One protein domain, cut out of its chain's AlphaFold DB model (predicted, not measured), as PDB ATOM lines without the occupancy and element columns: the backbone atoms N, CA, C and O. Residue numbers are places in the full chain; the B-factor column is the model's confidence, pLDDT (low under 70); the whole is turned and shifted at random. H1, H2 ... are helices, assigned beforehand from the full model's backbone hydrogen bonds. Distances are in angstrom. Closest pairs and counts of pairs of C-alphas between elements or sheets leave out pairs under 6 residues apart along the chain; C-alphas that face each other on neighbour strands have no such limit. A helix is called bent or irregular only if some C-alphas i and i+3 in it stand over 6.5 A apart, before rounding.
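AT A GLANCE: This is residues 9 to 105 of the 164 residues of an uncharacterized protein of Acidihalobacter yilgarnenesis (UniProt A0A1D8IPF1). One long helix, H4, makes the longest axis, and the three shorter helices pack round its first part: H1 side by side with it, and the helical hairpin of H2 and H3 crossing it steeply. The last part of H4, with the residue after it, sticks out of this body as a bare arm, residues 94 to 105. The printed part has 97 residues with four named helices, in the order H1, H2, H3, H4, and no named strand; its class is all helix. It is compact, with a radius of gyration of the C-alphas of 14.3 A, and its C-alphas span 51 by 30 by 23 A, an elongated outline.

IN THESE COORDINATES: H1 is residues 9 to 19 and begins at C-alpha 9, at (-6.095, -18.517, 4.166); it is 15.3 A long from first to last C-alpha. H2, residues 27 to 41, is 21.0 A long and begins at C-alpha 27, at (4.319, -29.346, -10.593). H3, residues 47 to 62, is 16.0 A long; it has a kink of 64 degrees near residue 56 and is irregular, with C-alphas 57 and 60 standing 9.4 A apart. H4, residues 76 to 104, is 42.2 A long and ends at C-alpha 104, at (6.367, -2.893, -29.470).

HOW THE PARTS SIT: H4 is the hub and touches the three other helices. It touches H1 with residues 77 to 88 alone, at a shallow tilt of 18 degrees, the same way; their closest C-alphas are those of Gln 19 and Cys 88, 5.6 A apart. It touches H2 with residues 82 to 89 alone, at a steep tilt of 69.8 degrees, only just short of about perpendicular; the closest C-alphas are those of Met 33 and Ala 85, 6.1 A apart. It touches H3 with residues 78 to 83 alone, opposite ways at a steep tilt of 69 degrees, again only just short of about perpendicular; the closest C-alphas are those of Phe 51 and Val 82, 6.2 A apart. H2 and H3 form a helical hairpin and touch at a steep tilt of 39 degrees, with the C-alphas of Ala 39 and Val 50 the closest at 5.9 A. H1 is apart from H2 and from H3. Each O i to N i+4 pair is within hydrogen-bond range in H1, H2 and H4; in H3 it is 9 of 12.

THE WHOLE: The two C-alphas farthest apart are those of Asn 66 and Leu 105, at 51.3 A. Without residues 94 to 105, which stand free, the body spans 31 by 29 by 21 A. The link from H3 to H4, residues 63 to 75, is long; that from H2 to H3 is tight and that from H1 to H2 is short. The printed part has no cut, its mean pLDDT is 92.5, and no printed residue is under 70.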
ATOM      1  N   ASN A   9      -7.114 -19.549   3.925       92.88
ATOM      2  CA  ASN A   9      -6.095 -18.517   4.166       92.88
ATOM      3  C   ASN A   9      -4.722 -18.961   3.662       92.88
ATOM      4  O   ASN A   9      -4.015 -18.190   3.009       92.88
ATOM      5  N   GLN A  10      -4.351 -20.212   3.919       94.69
ATOM      6  CA  GLN A  10      -3.099 -20.763   3.428       94.69
ATOM      7  C   GLN A  10      -3.110 -20.873   1.897       94.69
ATOM      8  O   GLN A  10      -2.096 -20.549   1.281       94.69
ATOM      9  N   ALA A  11      -4.245 -21.207   1.267       94.12
ATOM     10  CA  ALA A  11      -4.388 -21.136  -0.193       94.12
ATOM     11  C   ALA A  11      -4.028 -19.736  -0.724       94.12
ATOM     12  O   ALA A  11      -3.185 -19.594  -1.609       94.12
ATOM     13  N   SER A  12      -4.609 -18.690  -0.125       94.75
ATOM     14  CA  SER A  12      -4.310 -17.293  -0.466       94.75
ATOM     15  C   SER A  12      -2.823 -16.973  -0.324       94.75
ATOM     16  O   SER A  12      -2.226 -16.379  -1.221       94.75
ATOM     17  N   MET A  13      -2.198 -17.373   0.786       96.56
ATOM     18  CA  MET A  13      -0.775 -17.125   1.030       96.56
ATOM     19  C   MET A  13       0.111 -17.785  -0.029       96.56
ATOM     20  O   MET A  13       0.947 -17.105  -0.618       96.56
ATOM     21  N   ILE A  14      -0.112 -19.072  -0.318       96.31
ATOM     22  CA  ILE A  14       0.673 -19.829  -1.303       96.31
ATOM     23  C   ILE A  14       0.603 -19.160  -2.676       96.31
ATOM     24  O   ILE A  14       1.637 -18.883  -3.282       96.31
ATOM     25  N   TRP A  15      -0.605 -18.857  -3.154       96.75
ATOM     26  CA  TRP A  15      -0.789 -18.248  -4.469       96.75
ATOM     27  C   TRP A  15      -0.263 -16.818  -4.543       96.75
ATOM     28  O   TRP A  15       0.303 -16.435  -5.566       96.75
ATOM     29  N   ASN A  16      -0.378 -16.039  -3.465       95.38
ATOM     30  CA  ASN A  16       0.244 -14.720  -3.398       95.38
ATOM     31  C   ASN A  16       1.772 -14.815  -3.468       95.38
ATOM     32  O   ASN A  16       2.392 -14.005  -4.154       95.38
ATOM     33  N   ASP A  17       2.395 -15.774  -2.785       96.44
ATOM     34  CA  ASP A  17       3.847 -15.948  -2.844       96.44
ATOM     35  C   ASP A  17       4.308 -16.427  -4.224       96.44
ATOM     36  O   ASP A  17       5.297 -15.903  -4.731       96.44
ATOM     37  N   ILE A  18       3.559 -17.322  -4.876       95.31
ATOM     38  CA  ILE A  18       3.800 -17.724  -6.273       95.31
ATOM     39  C   ILE A  18       3.692 -16.515  -7.212       95.31
ATOM     40  O   ILE A  18       4.608 -16.241  -7.984       95.31
ATOM     41  N   GLN A  19       2.601 -15.749  -7.127       92.88
ATOM     42  CA  GLN A  19       2.374 -14.580  -7.984       92.88
ATOM     43  C   GLN A  19       3.479 -13.522  -7.824       92.88
ATOM     44  O   GLN A  19       3.845 -12.847  -8.788       92.88
ATOM     45  N   ASN A  20       3.992 -13.364  -6.602       91.19
ATOM     46  CA  ASN A  20       5.055 -12.419  -6.270       91.19
ATOM     47  C   ASN A  20       6.463 -13.025  -6.373       91.19
ATOM     48  O   ASN A  20       7.403 -12.395  -5.890       91.19
ATOM     49  N   GLU A  21       6.610 -14.216  -6.963       90.94
ATOM     50  CA  GLU A  21       7.901 -14.887  -7.190       90.94
ATOM     51  C   GLU A  21       8.710 -15.122  -5.898       90.94
ATOM     52  O   GLU A  21       9.934 -15.212  -5.911       90.94
ATOM     53  N   ARG A  22       8.027 -15.232  -4.752       93.56
ATOM     54  CA  ARG A  22       8.627 -15.583  -3.450       93.56
ATOM     55  C   ARG A  22       8.664 -17.089  -3.207       93.56
ATOM     56  O   ARG A  22       9.311 -17.540  -2.266       93.56
ATOM     57  N   ARG A  23       7.943 -17.849  -4.030       91.94
ATOM     58  CA  ARG A  23       7.839 -19.305  -3.987       91.94
ATOM     59  C   ARG A  23       7.769 -19.845  -5.409       91.94
ATOM     60  O   ARG A  23       7.002 -19.337  -6.221       91.94
ATOM     61  N   GLU A  24       8.530 -20.897  -5.681       89.69
ATOM     62  CA  GLU A  24       8.391 -21.662  -6.921       89.69
ATOM     63  C   GLU A  24       7.097 -22.483  -6.901       89.69
ATOM     64  O   GLU A  24       6.729 -23.070  -5.882       89.69
ATOM     65  N   SER A  25       6.386 -22.523  -8.027       87.88
ATOM     66  CA  SER A  25       5.175 -23.334  -8.148       87.88
ATOM     67  C   SER A  25       5.510 -24.821  -8.180       87.88
ATOM     68  O   SER A  25       6.368 -25.248  -8.953       87.88
ATOM     69  N   GLU A  26       4.783 -25.628  -7.405       91.75
ATOM     70  CA  GLU A  26       4.901 -27.082  -7.507       91.75
ATOM     71  C   GLU A  26       4.337 -27.598  -8.844       91.75
ATOM     72  O   GLU A  26       3.425 -26.973  -9.405       91.75
ATOM     73  N   PRO A  27       4.807 -28.759  -9.344       93.50
ATOM     74  CA  PRO A  27       4.319 -29.346 -10.593       93.50
ATOM     75  C   PRO A  27       2.792 -29.467 -10.671       93.50
ATOM     76  O   PRO A  27       2.195 -29.162 -11.701       93.50
ATOM     77  N   GLU A  28       2.126 -29.845  -9.583       93.88
ATOM     78  CA  GLU A  28       0.669 -29.980  -9.528       93.88
ATOM     79  C   GLU A  28      -0.049 -28.632  -9.658       93.88
ATOM     80  O   GLU A  28      -1.092 -28.547 -10.310       93.88
ATOM     81  N   ARG A  29       0.518 -27.560  -9.089       95.19
ATOM     82  CA  ARG A  29      -0.015 -26.198  -9.234       95.19
ATOM     83  C   ARG A  29       0.202 -25.662 -10.641       95.19
ATOM     84  O   ARG A  29      -0.688 -25.006 -11.172       95.19
ATOM     85  N   LEU A  30       1.324 -25.997 -11.280       95.06
ATOM     86  CA  LEU A  30       1.550 -25.686 -12.694       95.06
ATOM     87  C   LEU A  30       0.516 -26.373 -13.594       95.06
ATOM     88  O   LEU A  30      -0.003 -25.740 -14.512       95.06
ATOM     89  N   ILE A  31       0.155 -27.628 -13.303       96.31
ATOM     90  CA  ILE A  31      -0.934 -28.323 -14.005       96.31
ATOM     91  C   ILE A  31      -2.264 -27.587 -13.795       96.31
ATOM     92  O   ILE A  31      -2.976 -27.353 -14.769       96.31
ATOM     93  N   LEU A  32      -2.585 -27.162 -12.567       97.06
ATOM     94  CA  LEU A  32      -3.796 -26.373 -12.314       97.06
ATOM     95  C   LEU A  32      -3.802 -25.062 -13.119       97.06
ATOM     96  O   LEU A  32      -4.804 -24.733 -13.750       97.06
ATOM     97  N   MET A  33      -2.683 -24.332 -13.156       97.06
ATOM     98  CA  MET A  33      -2.560 -23.107 -13.956       97.06
ATOM     99  C   MET A  33      -2.728 -23.367 -15.456       97.06
ATOM    100  O   MET A  33      -3.344 -22.553 -16.148       97.06
ATOM    101  N   ALA A  34      -2.216 -24.491 -15.962       97.38
ATOM    102  CA  ALA A  34      -2.386 -24.896 -17.356       97.38
ATOM    103  C   ALA A  34      -3.855 -25.209 -17.678       97.38
ATOM    104  O   ALA A  34      -4.389 -24.692 -18.653       97.38
ATOM    105  N   VAL A  35      -4.550 -25.957 -16.819       97.94
ATOM    106  CA  VAL A  35      -5.984 -26.249 -16.989       97.94
ATOM    107  C   VAL A  35      -6.832 -24.977 -16.910       97.94
ATOM    108  O   VAL A  35      -7.772 -24.806 -17.681       97.94
ATOM    109  N   ILE A  36      -6.497 -24.047 -16.017       97.88
ATOM    110  CA  ILE A  36      -7.182 -22.750 -15.948       97.88
ATOM    111  C   ILE A  36      -6.894 -21.907 -17.195       97.88
ATOM    112  O   ILE A  36      -7.778 -21.211 -17.680       97.88
ATOM    113  N   THR A  37      -5.679 -21.977 -17.733       97.75
ATOM    114  CA  THR A  37      -5.327 -21.340 -19.009       97.75
ATOM    115  C   THR A  37      -6.216 -21.880 -20.135       97.75
ATOM    116  O   THR A  37      -6.811 -21.068 -20.839       97.75
ATOM    117  N   GLU A  38      -6.395 -23.204 -20.236       98.00
ATOM    118  CA  GLU A  38      -7.334 -23.839 -21.182       98.00
ATOM    119  C   GLU A  38      -8.766 -23.303 -20.989       98.00
ATOM    120  O   GLU A  38      -9.385 -22.830 -21.941       98.00
ATOM    121  N   ALA A  39      -9.267 -23.278 -19.749       97.75
ATOM    122  CA  ALA A  39     -10.606 -22.779 -19.422       97.75
ATOM    123  C   ALA A  39     -10.829 -21.313 -19.848       97.75
ATOM    124  O   ALA A  39     -11.870 -20.964 -20.406       97.75
ATOM    125  N   LEU A  40      -9.852 -20.439 -19.586       97.00
ATOM    126  CA  LEU A  40      -9.916 -19.030 -19.982       97.00
ATOM    127  C   LEU A  40      -9.864 -18.864 -21.508       97.00
ATOM    128  O   LEU A  40     -10.495 -17.949 -22.036       97.00
ATOM    129  N   ASP A  41      -9.139 -19.732 -22.215       96.88
ATOM    130  CA  ASP A  41      -9.052 -19.717 -23.681       96.88
ATOM    131  C   ASP A  41     -10.336 -20.223 -24.350       96.88
ATOM    132  O   ASP A  41     -10.693 -19.748 -25.427       96.88
ATOM    133  N   GLU A  42     -11.092 -21.095 -23.679       96.88
ATOM    134  CA  GLU A  42     -12.468 -21.447 -24.058       96.88
ATOM    135  C   GLU A  42     -13.482 -20.320 -23.780       96.88
ATOM    136  O   GLU A  42     -14.658 -20.430 -24.128       96.88
ATOM    137  N   GLY A  43     -13.040 -19.208 -23.185       95.88
ATOM    138  CA  GLY A  43     -13.881 -18.051 -22.898       95.88
ATOM    139  C   GLY A  43     -14.717 -18.198 -21.629       95.88
ATOM    140  O   GLY A  43     -15.739 -17.526 -21.496       95.88
ATOM    141  N   LEU A  44     -14.317 -19.056 -20.685       95.62
ATOM    142  CA  LEU A  44     -14.990 -19.151 -19.389       95.62
ATOM    143  C   LEU A  44     -14.623 -17.949 -18.510       95.62
ATOM    144  O   LEU A  44     -13.461 -17.727 -18.174       95.62
ATOM    145  N   PHE A  45     -15.634 -17.171 -18.116       90.00
ATOM    146  CA  PHE A  45     -15.438 -15.932 -17.355       90.00
ATOM    147  C   PHE A  45     -15.782 -16.053 -15.872       90.00
ATOM    148  O   PHE A  45     -15.205 -15.328 -15.057       90.00
ATOM    149  N   TYR A  46     -16.723 -16.916 -15.491       89.44
ATOM    150  CA  TYR A  46     -17.142 -17.051 -14.097       89.44
ATOM    151  C   TYR A  46     -16.310 -18.108 -13.379       89.44
ATOM    152  O   TYR A  46     -15.999 -19.163 -13.926       89.44
ATOM    153  N   THR A  47     -15.942 -17.828 -12.129       88.31
ATOM    154  CA  THR A  47     -15.117 -18.743 -11.324       88.31
ATOM    155  C   THR A  47     -15.795 -20.099 -11.129       88.31
ATOM    156  O   THR A  47     -15.105 -21.108 -11.106       88.31
ATOM    157  N   THR A  48     -17.126 -20.138 -11.058       90.75
ATOM    158  CA  THR A  48     -17.923 -21.375 -10.994       90.75
ATOM    159  C   THR A  48     -17.753 -22.250 -12.236       90.75
ATOM    160  O   THR A  48     -17.608 -23.468 -12.119       90.75
ATOM    161  N   ASP A  49     -17.709 -21.639 -13.421       94.81
ATOM    162  CA  ASP A  49     -17.543 -22.354 -14.690       94.81
ATOM    163  C   ASP A  49     -16.110 -22.873 -14.823       94.81
ATOM    164  O   ASP A  49     -15.893 -24.034 -15.164       94.81
ATOM    165  N   VAL A  50     -15.127 -22.037 -14.466       96.00
ATOM    166  CA  VAL A  50     -13.711 -22.431 -14.421       96.00
ATOM    167  C   VAL A  50     -13.496 -23.564 -13.415       96.00
ATOM    168  O   VAL A  50     -12.791 -24.520 -13.716       96.00
ATOM    169  N   PHE A  51     -14.127 -23.506 -12.240       95.38
ATOM    170  CA  PHE A  51     -14.062 -24.577 -11.245       95.38
ATOM    171  C   PHE A  51     -14.635 -25.889 -11.788       95.38
ATOM    172  O   PHE A  51     -13.972 -26.920 -11.720       95.38
ATOM    173  N   SER A  52     -15.818 -25.833 -12.405       94.88
ATOM    174  CA  SER A  52     -16.453 -27.002 -13.029       94.88
ATOM    175  C   SER A  52     -15.576 -27.600 -14.137       94.88
ATOM    176  O   SER A  52     -15.466 -28.821 -14.270       94.88
ATOM    177  N   TYR A  53     -14.908 -26.742 -14.913       97.38
ATOM    178  CA  TYR A  53     -13.944 -27.156 -15.927       97.38
ATOM    179  C   TYR A  53     -12.741 -27.875 -15.309       97.38
ATOM    180  O   TYR A  53     -12.386 -28.971 -15.748       97.38
ATOM    181  N   VAL A  54     -12.148 -27.299 -14.259       96.56
ATOM    182  CA  VAL A  54     -11.017 -27.884 -13.526       96.56
ATOM    183  C   VAL A  54     -11.386 -29.245 -12.940       96.56
ATOM    184  O   VAL A  54     -10.645 -30.206 -13.147       96.56
ATOM    185  N   GLU A  55     -12.534 -29.363 -12.266       94.62
ATOM    186  CA  GLU A  55     -12.991 -30.637 -11.698       94.62
ATOM    187  C   GLU A  55     -13.136 -31.712 -12.775       94.62
ATOM    188  O   GLU A  55     -12.647 -32.830 -12.606       94.62
ATOM    189  N   LYS A  56     -13.740 -31.373 -13.919       96.06
ATOM    190  CA  LYS A  56     -13.887 -32.305 -15.043       96.06
ATOM    191  C   LYS A  56     -12.538 -32.706 -15.642       96.06
ATOM    192  O   LYS A  56     -12.349 -33.866 -16.000       96.06
ATOM    193  N   ARG A  57     -11.616 -31.753 -15.795       96.69
ATOM    194  CA  ARG A  57     -10.336 -31.956 -16.487       96.69
ATOM    195  C   ARG A  57      -9.316 -32.699 -15.629       96.69
ATOM    196  O   ARG A  57      -8.585 -33.531 -16.158       96.69
ATOM    197  N   MET A  58      -9.264 -32.406 -14.329       95.19
ATOM    198  CA  MET A  58      -8.298 -32.995 -13.396       95.19
ATOM    199  C   MET A  58      -8.844 -34.225 -12.655       95.19
ATOM    200  O   MET A  58      -8.053 -35.044 -12.177       95.19
ATOM    201  N   GLY A  59     -10.170 -34.378 -12.573       92.31
ATOM    202  CA  GLY A  59     -10.836 -35.541 -11.988       92.31
ATOM    203  C   GLY A  59     -10.338 -35.866 -10.579       92.31
ATOM    204  O   GLY A  59     -10.182 -34.986  -9.732       92.31
ATOM    205  N   GLU A  60     -10.027 -37.142 -10.344       90.12
ATOM    206  CA  GLU A  60      -9.554 -37.652  -9.048       90.12
ATOM    207  C   GLU A  60      -8.263 -36.988  -8.550       90.12
ATOM    208  O   GLU A  60      -8.035 -36.911  -7.344       90.12
ATOM    209  N   THR A  61      -7.434 -36.442  -9.446       90.31
ATOM    210  CA  THR A  61      -6.205 -35.738  -9.043       90.31
ATOM    211  C   THR A  61      -6.519 -34.505  -8.199       90.31
ATOM    212  O   THR A  61      -5.739 -34.171  -7.307       90.31
ATOM    213  N   PHE A  62      -7.664 -33.865  -8.459       92.81
ATOM    214  CA  PHE A  62      -8.156 -32.674  -7.766       92.81
ATOM    215  C   PHE A  62      -9.296 -32.989  -6.778       92.81
ATOM    216  O   PHE A  62      -9.977 -32.092  -6.275       92.81
ATOM    217  N   ALA A  63      -9.526 -34.269  -6.479       89.62
ATOM    218  CA  ALA A  63     -10.489 -34.666  -5.464       89.62
ATOM    219  C   ALA A  63      -9.944 -34.372  -4.058       89.62
ATOM    220  O   ALA A  63      -8.793 -34.677  -3.744       89.62
ATOM    221  N   TYR A  64     -10.801 -33.817  -3.197       86.81
ATOM    222  CA  TYR A  64     -10.489 -33.560  -1.791       86.81
ATOM    223  C   TYR A  64     -11.639 -34.058  -0.904       86.81
ATOM    224  O   TYR A  64     -12.501 -33.278  -0.487       86.81
ATOM    225  N   PRO A  65     -11.737 -35.387  -0.696       74.56
ATOM    226  CA  PRO A  65     -12.790 -35.955   0.131       74.56
ATOM    227  C   PRO A  65     -12.582 -35.485   1.575       74.56
ATOM    228  O   PRO A  65     -11.522 -35.719   2.151       74.56
ATOM    229  N   ASN A  66     -13.606 -34.853   2.153       79.12
ATOM    230  CA  ASN A  66     -13.604 -34.208   3.479       79.12
ATOM    231  C   ASN A  66     -12.998 -32.798   3.540       79.12
ATOM    232  O   ASN A  66     -12.380 -32.445   4.540       79.12
ATOM    233  N   ASP A  67     -13.222 -31.978   2.510       81.88
ATOM    234  CA  ASP A  67     -12.929 -30.544   2.585       81.88
ATOM    235  C   ASP A  67     -13.630 -29.902   3.810       81.88
ATOM    236  O   ASP A  67     -14.869 -29.844   3.851       81.88
ATOM    237  N   PRO A  68     -12.869 -29.441   4.822       78.62
ATOM    238  CA  PRO A  68     -13.426 -28.956   6.082       78.62
ATOM    239  C   PRO A  68     -14.169 -27.624   5.928       78.62
ATOM    240  O   PRO A  68     -15.018 -27.299   6.760       78.62
ATOM    241  N   GLU A  69     -13.894 -26.867   4.862       83.12
ATOM    242  CA  GLU A  69     -14.447 -25.529   4.637       83.12
ATOM    243  C   GLU A  69     -15.521 -25.507   3.541       83.12
ATOM    244  O   GLU A  69     -16.053 -24.450   3.204       83.12
ATOM    245  N   LEU A  70     -15.935 -26.677   3.037       76.69
ATOM    246  CA  LEU A  70     -16.963 -26.793   1.994       76.69
ATOM    247  C   LEU A  70     -18.303 -26.136   2.374       76.69
ATOM    248  O   LEU A  70     -19.069 -25.735   1.504       76.69
ATOM    249  N   LYS A  71     -18.611 -26.046   3.674       74.00
ATOM    250  CA  LYS A  71     -19.851 -25.435   4.188       74.00
ATOM    251  C   LYS A  71     -19.727 -23.938   4.479       74.00
ATOM    252  O   LYS A  71     -20.754 -23.284   4.639       74.00
ATOM    253  N   SER A  72     -18.511 -23.412   4.615       72.00
ATOM    254  CA  SER A  72     -18.246 -22.021   5.010       72.00
ATOM    255  C   SER A  72     -17.843 -21.135   3.833       72.00
ATOM    256  O   SER A  72     -18.076 -19.929   3.882       72.00
ATOM    257  N   VAL A  73     -17.271 -21.719   2.780       76.56
ATOM    258  CA  VAL A  73     -16.815 -21.018   1.576       76.56
ATOM    259  C   VAL A  73     -17.334 -21.751   0.344       76.56
ATOM    260  O   VAL A  73     -17.360 -22.980   0.309       76.56
ATOM    261  N   GLU A  74     -17.753 -21.002  -0.677       76.69
ATOM    262  CA  GLU A  74     -18.216 -21.574  -1.942       76.69
ATOM    263  C   GLU A  74     -17.128 -22.478  -2.549       76.69
ATOM    264  O   GLU A  74     -16.029 -22.026  -2.863       76.69
ATOM    265  N   ASN A  75     -17.436 -23.774  -2.672       82.06
ATOM    266  CA  ASN A  75     -16.519 -24.841  -3.102       82.06
ATOM    267  C   ASN A  75     -15.294 -25.085  -2.191       82.06
ATOM    268  O   ASN A  75     -14.361 -25.781  -2.601       82.06
ATOM    269  N   GLY A  76     -15.308 -24.570  -0.957       89.19
ATOM    270  CA  GLY A  76     -14.293 -24.823   0.066       89.19
ATOM    271  C   GLY A  76     -12.875 -24.437  -0.357       89.19
ATOM    272  O   GLY A  76     -12.643 -23.478  -1.100       89.19
ATOM    273  N   ILE A  77     -11.901 -25.215   0.105       92.75
ATOM    274  CA  ILE A  77     -10.481 -25.018  -0.194       92.75
ATOM    275  C   ILE A  77     -10.209 -25.186  -1.691       92.75
ATOM    276  O   ILE A  77      -9.443 -24.414  -2.271       92.75
ATOM    277  N   ARG A  78     -10.873 -26.145  -2.345       93.25
ATOM    278  CA  ARG A  78     -10.718 -26.374  -3.793       93.25
ATOM    279  C   ARG A  78     -11.160 -25.162  -4.609       93.25
ATOM    280  O   ARG A  78     -10.476 -24.771  -5.553       93.25
ATOM    281  N   GLY A  79     -12.283 -24.558  -4.225       93.19
ATOM    282  CA  GLY A  79     -12.788 -23.326  -4.824       93.19
ATOM    283  C   GLY A  79     -11.770 -22.197  -4.735       93.19
ATOM    284  O   GLY A  79     -11.487 -21.536  -5.735       93.19
ATOM    285  N   MET A  80     -11.161 -22.023  -3.561       94.56
ATOM    286  CA  MET A  80     -10.164 -20.974  -3.352       94.56
ATOM    287  C   MET A  80      -8.843 -21.247  -4.078       94.56
ATOM    288  O   MET A  80      -8.246 -20.303  -4.594       94.56
ATOM    289  N   GLU A  81      -8.410 -22.504  -4.195       95.50
ATOM    290  CA  GLU A  81      -7.277 -22.882  -5.051       95.50
ATOM    291  C   GLU A  81      -7.525 -22.461  -6.508       95.50
ATOM    292  O   GLU A  81      -6.696 -21.758  -7.081       95.50
ATOM    293  N   VAL A  82      -8.693 -22.778  -7.082       96.38
ATOM    294  CA  VAL A  82      -9.046 -22.349  -8.451       96.38
ATOM    295  C   VAL A  82      -9.132 -20.828  -8.559       96.38
ATOM    296  O   VAL A  82      -8.603 -20.242  -9.505       96.38
ATOM    297  N   TYR A  83      -9.776 -20.170  -7.596       95.56
ATOM    298  CA  TYR A  83      -9.942 -18.719  -7.591       95.56
ATOM    299  C   TYR A  83      -8.595 -17.984  -7.608       95.56
ATOM    300  O   TYR A  83      -8.378 -17.101  -8.443       95.56
ATOM    301  N   TYR A  84      -7.678 -18.336  -6.704       96.44
ATOM    302  CA  TYR A  84      -6.383 -17.664  -6.622       96.44
ATOM    303  C   TYR A  84      -5.448 -18.060  -7.767       96.44
ATOM    304  O   TYR A  84      -4.772 -17.185  -8.313       96.44
ATOM    305  N   ALA A  85      -5.467 -19.324  -8.199       96.19
ATOM    306  CA  ALA A  85      -4.728 -19.766  -9.378       96.19
ATOM    307  C   ALA A  85      -5.155 -18.990 -10.631       96.19
ATOM    308  O   ALA A  85      -4.309 -18.489 -11.371       96.19
ATOM    309  N   ARG A  86      -6.465 -18.794 -10.829       96.94
ATOM    310  CA  ARG A  86      -7.003 -17.974 -11.922       96.94
ATOM    311  C   ARG A  86      -6.485 -16.547 -11.875       96.94
ATOM    312  O   ARG A  86      -6.004 -16.054 -12.893       96.94
ATOM    313  N   ARG A  87      -6.545 -15.892 -10.714       95.88
ATOM    314  CA  ARG A  87      -6.022 -14.525 -10.564       95.88
ATOM    315  C   ARG A  87      -4.537 -14.439 -10.912       95.88
ATOM    316  O   ARG A  87      -4.126 -13.479 -11.559       95.88
ATOM    317  N   CYS A  88      -3.757 -15.445 -10.520       95.56
ATOM    318  CA  CYS A  88      -2.342 -15.539 -10.865       95.56
ATOM    319  C   CYS A  88      -2.142 -15.648 -12.390       95.56
ATOM    320  O   CYS A  88      -1.397 -14.857 -12.969       95.56
ATOM    321  N   VAL A  89      -2.872 -16.548 -13.061       96.19
ATOM    322  CA  VAL A  89      -2.828 -16.715 -14.528       96.19
ATOM    323  C   VAL A  89      -3.228 -15.431 -15.260       96.19
ATOM    324  O   VAL A  89      -2.541 -15.004 -16.188       96.19
ATOM    325  N   GLU A  90      -4.319 -14.784 -14.851       95.75
ATOM    326  CA  GLU A  90      -4.778 -13.523 -15.445       95.75
ATOM    327  C   GLU A  90      -3.728 -12.413 -15.290       95.75
ATOM    328  O   GLU A  90      -3.465 -11.680 -16.249       95.75
ATOM    329  N   GLN A  91      -3.078 -12.325 -14.124       94.31
ATOM    330  CA  GLN A  91      -1.988 -11.380 -13.887       94.31
ATOM    331  C   GLN A  91      -0.788 -11.669 -14.796       94.31
ATOM    332  O   GLN A  91      -0.304 -10.754 -15.457       94.31
ATOM    333  N   TRP A  92      -0.345 -12.925 -14.908       93.69
ATOM    334  CA  TRP A  92       0.767 -13.304 -15.792       93.69
ATOM    335  C   TRP A  92       0.472 -13.002 -17.264       93.69
ATOM    336  O   TRP A  92       1.332 -12.488 -17.986       93.69
ATOM    337  N   ARG A  93      -0.763 -13.253 -17.716       94.94
ATOM    338  CA  ARG A  93      -1.222 -12.870 -19.060       94.94
ATOM    339  C   ARG A  93      -1.183 -11.354 -19.251       94.94
ATOM    340  O   ARG A  93      -0.752 -10.881 -20.304       94.94
ATOM    341  N   ALA A  94      -1.617 -10.583 -18.253       94.12
ATOM    342  CA  ALA A  94      -1.566  -9.125 -18.297       94.12
ATOM    343  C   ALA A  94      -0.121  -8.606 -18.336       94.12
ATOM    344  O   ALA A  94       0.185  -7.738 -19.153       94.12
ATOM    345  N   ASP A  95       0.769  -9.158 -17.515       94.44
ATOM    346  CA  ASP A  95       2.191  -8.812 -17.467       94.44
ATOM    347  C   ASP A  95       2.873  -9.097 -18.804       94.44
ATOM    348  O   ASP A  95       3.472  -8.199 -19.391       94.44
ATOM    349  N   THR A  96       2.663 -10.291 -19.362       94.94
ATOM    350  CA  THR A  96       3.179 -10.672 -20.687       94.94
ATOM    351  C   THR A  96       2.695  -9.701 -21.766       94.94
ATOM    352  O   THR A  96       3.481  -9.196 -22.570       94.94
ATOM    353  N   ARG A  97       1.396  -9.365 -21.769       95.31
ATOM    354  CA  ARG A  97       0.826  -8.384 -22.705       95.31
ATOM    355  C   ARG A  97       1.478  -7.011 -22.545       95.31
ATOM    356  O   ARG A  97       1.769  -6.352 -23.541       95.31
ATOM    357  N   ASN A  98       1.708  -6.575 -21.309       95.69
ATOM    358  CA  ASN A  98       2.358  -5.302 -21.016       95.69
ATOM    359  C   ASN A  98       3.819  -5.287 -21.471       95.69
ATOM    360  O   ASN A  98       4.276  -4.276 -21.996       95.69
ATOM    361  N   GLU A  99       4.554  -6.381 -21.311       95.31
ATOM    362  CA  GLU A  99       5.942  -6.491 -21.766       95.31
ATOM    363  C   GLU A  99       6.045  -6.443 -23.288       95.31
ATOM    364  O   GLU A  99       6.800  -5.630 -23.830       95.31
ATOM    365  N   VAL A 100       5.212  -7.226 -23.980       95.56
ATOM    366  CA  VAL A 100       5.091  -7.177 -25.443       95.56
ATOM    367  C   VAL A 100       4.729  -5.763 -25.894       95.56
ATOM    368  O   VAL A 100       5.314  -5.245 -26.849       95.56
ATOM    369  N   ALA A 101       3.824  -5.087 -25.185       94.31
ATOM    370  CA  ALA A 101       3.458  -3.714 -25.494       94.31
ATOM    371  C   ALA A 101       4.594  -2.719 -25.297       94.31
ATOM    372  O   ALA A 101       4.828  -1.866 -26.158       94.31
ATOM    373  N   ALA A 102       5.319  -2.838 -24.188       94.12
ATOM    374  CA  ALA A 102       6.455  -1.987 -23.885       94.12
ATOM    375  C   ALA A 102       7.550  -2.123 -24.952       94.12
ATOM    376  O   ALA A 102       8.116  -1.111 -25.378       94.12
ATOM    377  N   ALA A 103       7.811  -3.350 -25.412       93.69
ATOM    378  CA  ALA A 103       8.738  -3.634 -26.501       93.69
ATOM    379  C   ALA A 103       8.240  -3.060 -27.838       93.69
ATOM    380  O   ALA A 103       8.967  -2.320 -28.499       93.69
ATOM    381  N   THR A 104       6.980  -3.319 -28.197       93.75
ATOM    382  CA  THR A 104       6.367  -2.893 -29.470       93.75
ATOM    383  C   THR A 104       6.318  -1.370 -29.610       93.75
ATOM    384  O   THR A 104       6.619  -0.816 -30.666       93.75
ATOM    385  N   LEU A 105       5.965  -0.668 -28.533       90.81
ATOM    386  CA  LEU A 105       5.919   0.795 -28.497       90.81
ATOM    387  C   LEU A 105       7.301   1.430 -28.291       90.81
ATOM    388  O   LEU A 105       7.401   2.659 -28.337       90.81
TER     389      LEU A 105